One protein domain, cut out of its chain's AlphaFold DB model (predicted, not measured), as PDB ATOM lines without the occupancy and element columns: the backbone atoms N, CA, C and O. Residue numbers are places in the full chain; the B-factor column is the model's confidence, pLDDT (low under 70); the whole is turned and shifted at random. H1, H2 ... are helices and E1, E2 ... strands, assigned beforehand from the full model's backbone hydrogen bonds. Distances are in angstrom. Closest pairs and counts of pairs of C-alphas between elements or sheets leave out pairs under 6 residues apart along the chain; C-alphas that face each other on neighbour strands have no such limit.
ATOM      1  N   TYR A   2      -5.054 -53.969 -85.096       62.12
ATOM      2  CA  TYR A   2      -5.399 -53.195 -86.290       62.12
ATOM      3  C   TYR A   2      -6.737 -53.686 -86.846       62.12
ATOM      4  O   TYR A   2      -7.074 -54.853 -86.636       62.12
ATOM      5  N   ASP A   3      -7.507 -52.801 -87.471       58.62
ATOM      6  CA  ASP A   3      -8.728 -53.171 -88.195       58.62
ATOM      7  C   ASP A   3      -8.410 -53.675 -89.618       58.62
ATOM      8  O   ASP A   3      -7.248 -53.759 -90.025       58.62
ATOM      9  N   SER A   4      -9.448 -54.008 -90.388       59.25
ATOM     10  CA  SER A   4      -9.339 -54.445 -91.788       59.25
ATOM     11  C   SER A   4      -8.759 -53.386 -92.735       59.25
ATOM     12  O   SER A   4      -8.309 -53.735 -93.820       59.25
ATOM     13  N   ASN A   5      -8.720 -52.118 -92.315       65.88
ATOM     14  CA  ASN A   5      -8.130 -50.999 -93.051       65.88
ATOM     15  C   ASN A   5      -6.719 -50.652 -92.543       65.88
ATOM     16  O   ASN A   5      -6.177 -49.598 -92.875       65.88
ATOM     17  N   ASN A   6      -6.110 -51.532 -91.740       62.19
ATOM     18  CA  ASN A   6      -4.784 -51.356 -91.148       62.19
ATOM     19  C   ASN A   6      -4.669 -50.146 -90.194       62.19
ATOM     20  O   ASN A   6      -3.568 -49.662 -89.914       62.19
ATOM     21  N   SER A   7      -5.788 -49.667 -89.643       69.12
ATOM     22  CA  SER A   7      -5.829 -48.569 -88.676       69.12
ATOM     23  C   SER A   7      -5.646 -49.092 -87.244       69.12
ATOM     24  O   SER A   7      -6.153 -50.150 -86.868       69.12
ATOM     25  N   CYS A   8      -4.831 -48.409 -86.429       74.81
ATOM     26  CA  CYS A   8      -4.471 -48.895 -85.094       74.81
ATOM     27  C   CYS A   8      -5.625 -48.702 -84.098       74.81
ATOM     28  O   CYS A   8      -5.911 -47.582 -83.688       74.81
ATOM     29  N   ILE A   9      -6.228 -49.801 -83.638       78.75
ATOM     30  CA  ILE A   9      -7.336 -49.809 -82.670       78.75
ATOM     31  C   ILE A   9      -6.829 -49.435 -81.270       78.75
ATOM     32  O   ILE A   9      -7.395 -48.585 -80.589       78.75
ATOM     33  N   ILE A  10      -5.733 -50.068 -80.835       79.56
ATOM     34  CA  ILE A  10      -5.024 -49.748 -79.588       79.56
ATOM     35  C   ILE A  10      -3.530 -49.986 -79.797       79.56
ATOM     36  O   ILE A  10      -3.111 -51.092 -80.171       79.56
ATOM     37  N   LYS A  11      -2.733 -48.959 -79.482       77.19
ATOM     38  CA  LYS A  11      -1.272 -49.028 -79.410       77.19
ATOM     39  C   LYS A  11      -0.847 -49.434 -77.999       77.19
ATOM     40  O   LYS A  11      -1.067 -48.699 -77.039       77.19
ATOM     41  N   LEU A  12      -0.232 -50.605 -77.879       77.50
ATOM     42  CA  LEU A  12       0.385 -51.069 -76.637       77.50
ATOM     43  C   LEU A  12       1.869 -50.697 -76.652       77.50
ATOM     44  O   LEU A  12       2.538 -50.817 -77.676       77.50
ATOM     45  N   SER A  13       2.390 -50.203 -75.531       70.12
ATOM     46  CA  SER A  13       3.797 -49.806 -75.427       70.12
ATOM     47  C   SER A  13       4.718 -51.028 -75.448       70.12
ATOM     48  O   SER A  13       4.628 -51.838 -74.535       70.12
ATOM     49  N   ASN A  14       5.677 -51.117 -76.373       62.16
ATOM     50  CA  ASN A  14       6.590 -52.272 -76.482       62.16
ATOM     51  C   ASN A  14       7.499 -52.527 -75.261       62.16
ATOM     52  O   ASN A  14       8.149 -53.561 -75.214       62.16
ATOM     53  N   SER A  15       7.558 -51.614 -74.291       58.69
ATOM     54  CA  SER A  15       8.417 -51.703 -73.102       58.69
ATOM     55  C   SER A  15       7.844 -52.531 -71.943       58.69
ATOM     56  O   SER A  15       8.490 -52.643 -70.900       58.69
ATOM     57  N   ARG A  16       6.624 -53.071 -72.071       62.94
ATOM     58  CA  ARG A  16       5.929 -53.808 -71.002       62.94
ATOM     59  C   ARG A  16       5.550 -55.210 -71.482       62.94
ATOM     60  O   ARG A  16       5.280 -55.411 -72.655       62.94
ATOM     61  N   ASN A  17       5.481 -56.158 -70.546       60.25
ATOM     62  CA  ASN A  17       5.077 -57.548 -70.821       60.25
ATOM     63  C   ASN A  17       3.611 -57.820 -70.470       60.25
ATOM     64  O   ASN A  17       3.075 -58.866 -70.819       60.25
ATOM     65  N   ARG A  18       2.978 -56.886 -69.756       75.38
ATOM     66  CA  ARG A  18       1.584 -56.947 -69.333       75.38
ATOM     67  C   ARG A  18       0.979 -55.555 -69.422       75.38
ATOM     68  O   ARG A  18       1.613 -54.578 -69.014       75.38
ATOM     69  N   TRP A  19      -0.244 -55.481 -69.928       82.12
ATOM     70  CA  TRP A  19      -1.045 -54.265 -69.967       82.12
ATOM     71  C   TRP A  19      -2.408 -54.555 -69.374       82.12
ATOM     72  O   TRP A  19      -3.070 -55.514 -69.756       82.12
ATOM     73  N   GLU A  20      -2.825 -53.692 -68.466       84.62
ATOM     74  CA  GLU A  20      -4.166 -53.702 -67.907       84.62
ATOM     75  C   GLU A  20      -4.910 -52.522 -68.508       84.62
ATOM     76  O   GLU A  20      -4.515 -51.366 -68.339       84.62
ATOM     77  N   ILE A  21      -5.939 -52.819 -69.294       85.69
ATOM     78  CA  ILE A  21      -6.716 -51.812 -70.008       85.69
ATOM     79  C   ILE A  21      -8.157 -51.908 -69.524       85.69
ATOM     80  O   ILE A  21      -8.764 -52.969 -69.673       85.69
ATOM     81  N   PRO A  22      -8.730 -50.823 -68.975       88.44
ATOM     82  CA  PRO A  22     -10.146 -50.791 -68.646       88.44
ATOM     83  C   PRO A  22     -10.988 -51.181 -69.860       88.44
ATOM     84  O   PRO A  22     -10.782 -50.647 -70.955       88.44
ATOM     85  N   SER A  23     -11.934 -52.098 -69.680       87.94
ATOM     86  CA  SER A  23     -12.696 -52.676 -70.791       87.94
ATOM     87  C   SER A  23     -13.443 -51.614 -71.598       87.94
ATOM     88  O   SER A  23     -13.477 -51.701 -72.824       87.94
ATOM     89  N   PHE A  24     -13.918 -50.541 -70.951       87.00
ATOM     90  CA  PHE A  24     -14.569 -49.415 -71.629       87.00
ATOM     91  C   PHE A  24     -13.678 -48.732 -72.682       87.00
ATOM     92  O   PHE A  24     -14.185 -48.284 -73.708       87.00
ATOM     93  N   LYS A  25     -12.349 -48.671 -72.482       86.50
ATOM     94  CA  LYS A  25     -11.433 -48.065 -73.466       86.50
ATOM     95  C   LYS A  25     -11.369 -48.892 -74.745       86.50
ATOM     96  O   LYS A  25     -11.362 -48.319 -75.832       86.50
ATOM     97  N   LEU A  26     -11.350 -50.221 -74.618       85.69
ATOM     98  CA  LEU A  26     -11.391 -51.118 -75.772       85.69
ATOM     99  C   LEU A  26     -12.760 -51.088 -76.449       85.69
ATOM    100  O   LEU A  26     -12.816 -50.979 -77.666       85.69
ATOM    101  N   ILE A  27     -13.846 -51.111 -75.673       87.19
ATOM    102  CA  ILE A  27     -15.211 -51.025 -76.206       87.19
ATOM    103  C   ILE A  27     -15.392 -49.741 -77.021       87.19
ATOM    104  O   ILE A  27     -15.864 -49.799 -78.151       87.19
ATOM    105  N   ASN A  28     -14.946 -48.593 -76.505       86.69
ATOM    106  CA  ASN A  28     -15.032 -47.324 -77.228       86.69
ATOM    107  C   ASN A  28     -14.209 -47.328 -78.525       86.69
ATOM    108  O   ASN A  28     -14.648 -46.758 -79.520       86.69
ATOM    109  N   ALA A  29     -13.032 -47.960 -78.530       84.94
ATOM    110  CA  ALA A  29     -12.214 -48.092 -79.735       84.94
ATOM    111  C   ALA A  29     -12.863 -49.017 -80.781       84.94
ATOM    112  O   ALA A  29     -12.829 -48.706 -81.966       84.94
ATOM    113  N   LEU A  30     -13.498 -50.110 -80.346       85.00
ATOM    114  CA  LEU A  30     -14.201 -51.063 -81.213       85.00
ATOM    115  C   LEU A  30     -15.512 -50.492 -81.779       85.00
ATOM    116  O   LEU A  30     -15.786 -50.646 -82.967       85.00
ATOM    117  N   ASN A  31     -16.280 -49.755 -80.975       85.56
ATOM    118  CA  ASN A  31     -17.509 -49.102 -81.431       85.56
ATOM    119  C   ASN A  31     -17.230 -48.085 -82.552       85.56
ATOM    120  O   ASN A  31     -18.009 -47.985 -83.494       85.56
ATOM    121  N   LYS A  32     -16.098 -47.364 -82.486       84.56
ATOM    122  CA  LYS A  32     -15.679 -46.407 -83.529       84.56
ATOM    123  C   LYS A  32     -15.427 -47.053 -84.892       84.56
ATOM    124  O   LYS A  32     -15.508 -46.356 -85.895       84.56
ATOM    125  N   ILE A  33     -15.141 -48.354 -84.926       84.81
ATOM    126  CA  ILE A  33     -14.946 -49.133 -86.158       84.81
ATOM    127  C   ILE A  33     -16.143 -50.050 -86.466       84.81
ATOM    128  O   ILE A  33     -16.020 -50.990 -87.243       84.81
ATOM    129  N   GLY A  34     -17.304 -49.799 -85.847       83.25
ATOM    130  CA  GLY A  34     -18.551 -50.517 -86.127       83.25
ATOM    131  C   GLY A  34     -18.716 -51.864 -85.412       83.25
ATOM    132  O   GLY A  34     -19.659 -52.594 -85.707       83.25
ATOM    133  N   ILE A  35     -17.843 -52.209 -84.457       84.31
ATOM    134  CA  ILE A  35     -17.925 -53.468 -83.701       84.31
ATOM    135  C   ILE A  35     -18.609 -53.220 -82.353       84.31
ATOM    136  O   ILE A  35     -18.026 -52.615 -81.456       84.31
ATOM    137  N   SER A  36     -19.829 -53.743 -82.190       81.94
ATOM    138  CA  SER A  36     -20.593 -53.640 -80.941       81.94
ATOM    139  C   SER A  36     -20.243 -54.760 -79.956       81.94
ATOM    140  O   SER A  36     -20.350 -55.948 -80.269       81.94
ATOM    141  N   VAL A  37     -19.866 -54.388 -78.730       80.56
ATOM    142  CA  VAL A  37     -19.591 -55.327 -77.631       80.56
ATOM    143  C   VAL A  37     -20.784 -55.358 -76.675       80.56
ATOM    144  O   VAL A  37     -21.027 -54.396 -75.953       80.56
ATOM    145  N   LYS A  38     -21.525 -56.475 -76.640       76.12
ATOM    146  CA  LYS A  38     -22.786 -56.580 -75.878       76.12
ATOM    147  C   LYS A  38     -22.604 -56.539 -74.355       76.12
ATOM    148  O   LYS A  38     -23.414 -55.913 -73.680       76.12
ATOM    149  N   ARG A  39     -21.576 -57.197 -73.804       72.06
ATOM    150  CA  ARG A  39     -21.217 -57.150 -72.372       72.06
ATOM    151  C   ARG A  39     -19.728 -57.462 -72.179       72.06
ATOM    152  O   ARG A  39     -19.290 -58.512 -72.650       72.06
ATOM    153  N   PRO A  40     -18.942 -56.615 -71.490       72.38
ATOM    154  CA  PRO A  40     -17.597 -56.998 -71.079       72.38
ATOM    155  C   PRO A  40     -17.654 -58.072 -69.987       72.38
ATOM    156  O   PRO A  40     -18.447 -57.976 -69.055       72.38
ATOM    157  N   SER A  41     -16.777 -59.070 -70.071       69.69
ATOM    158  CA  SER A  41     -16.622 -60.119 -69.051       69.69
ATOM    159  C   SER A  41     -15.884 -59.651 -67.788       69.69
ATOM    160  O   SER A  41     -15.882 -60.353 -66.784       69.69
ATOM    161  N   SER A  42     -15.243 -58.478 -67.830       78.81
ATOM    162  CA  SER A  42     -14.464 -57.893 -66.733       78.81
ATOM    163  C   SER A  42     -14.378 -56.368 -66.884       78.81
ATOM    164  O   SER A  42     -14.436 -55.837 -67.998       78.81
ATOM    165  N   SER A  43     -14.194 -55.648 -65.773       83.69
ATOM    166  CA  SER A  43     -13.902 -54.204 -65.769       83.69
ATOM    167  C   SER A  43     -12.541 -53.872 -66.395       83.69
ATOM    168  O   SER A  43     -12.352 -52.777 -66.926       83.69
ATOM    169  N   THR A  44     -11.620 -54.839 -66.407       86.56
ATOM    170  CA  THR A  44     -10.262 -54.700 -66.938       86.56
ATOM    171  C   THR A  44      -9.893 -55.898 -67.800       86.56
ATOM    172  O   THR A  44     -10.114 -57.051 -67.429       86.56
ATOM    173  N   ILE A  45      -9.290 -55.615 -68.949       84.06
ATOM    174  CA  ILE A  45      -8.742 -56.596 -69.881       84.06
ATOM    175  C   ILE A  45      -7.230 -56.636 -69.685       84.06
ATOM    176  O   ILE A  45      -6.564 -55.598 -69.711       84.06
ATOM    177  N   ILE A  46      -6.697 -57.839 -69.493       80.31
ATOM    178  CA  ILE A  46      -5.268 -58.072 -69.307       80.31
ATOM    179  C   ILE A  46      -4.702 -58.598 -70.624       80.31
ATOM    180  O   ILE A  46      -5.079 -59.670 -71.088       80.31
ATOM    181  N   PHE A  47      -3.788 -57.839 -71.221       78.62
ATOM    182  CA  PHE A  47      -2.972 -58.290 -72.341       78.62
ATOM    183  C   PHE A  47      -1.613 -58.718 -71.806       78.62
ATOM    184  O   PHE A  47      -0.983 -57.967 -71.065       78.62
ATOM    185  N   GLU A  48      -1.133 -59.888 -72.212       66.00
ATOM    186  CA  GLU A  48       0.210 -60.361 -71.882       66.00
ATOM    187  C   GLU A  48       0.989 -60.612 -73.172       66.00
ATOM    188  O   GLU A  48       0.501 -61.259 -74.103       66.00
ATOM    189  N   LYS A  49       2.205 -60.066 -73.254       66.12
ATOM    190  CA  LYS A  49       3.098 -60.288 -74.391       66.12
ATOM    191  C   LYS A  49       3.563 -61.736 -74.338       66.12
ATOM    192  O   LYS A  49       4.258 -62.132 -73.404       66.12
ATOM    193  N   LYS A  50       3.201 -62.531 -75.344       59.94
ATOM    194  CA  LYS A  50       3.678 -63.911 -75.459       59.94
ATOM    195  C   LYS A  50       5.142 -63.886 -75.897       59.94
ATOM    196  O   LYS A  50       5.437 -63.705 -77.074       59.94
ATOM    197  N   ILE A  51       6.064 -64.005 -74.943       60.28
ATOM    198  CA  ILE A  51       7.497 -64.057 -75.241       60.28
ATOM    199  C   ILE A  51       7.880 -65.510 -75.530       60.28
ATOM    200  O   ILE A  51       7.822 -66.362 -74.643       60.28
TER     201      ILE A  51
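Overview. This is residues 2 to 51 of the 254 residues of the protein "Flagella basal body P-ring formation protein FlgA" of Hydrogenimonas thermophila (UniProt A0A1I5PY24). Little of this flat domain is regular: a ribbon of two antiparallel strands, E1 and E2, has the short helix H1 at one end, and long loops make up the rest. Residues 2 to 17 lead into E1, and residues 32 to 43 return from H1 to E2. The 50 printed residues, with E1, H1 and E2 in that order, are of mixed class, 19 of them in named elements. The whole is only just loose, close to compact: radius of gyration of the C-alphas 11.8 A, spans 31 by 27 by 14 A.

Arrangement. E1, residues 18 to 22, and E2, residues 44 to 48, are antiparallel neighbours at 160 degrees; N 19 and O 47 are within hydrogen-bond range at 2.8 A. H1, residues 23 to 31, has every O i to N i+4 pair within hydrogen-bond range. Its closest C-alphas to E2 are Ser 23 and Thr 44, 5.0 A apart.

Along the chain. E1 spans 13.3 A from C-alpha 18 at (1.584, -56.947, -69.333), H1 12.2 A, and E2 12.9 A to C-alpha 48 at (0.210, -60.361, -71.882).

Size, cuts and confidence. The printed part has no cut. The link E1 to H1 is tight, H1 to E2 long. Confidence is under 70 at residues 2 to 7, 14 to 17, 41 and 48 to 51.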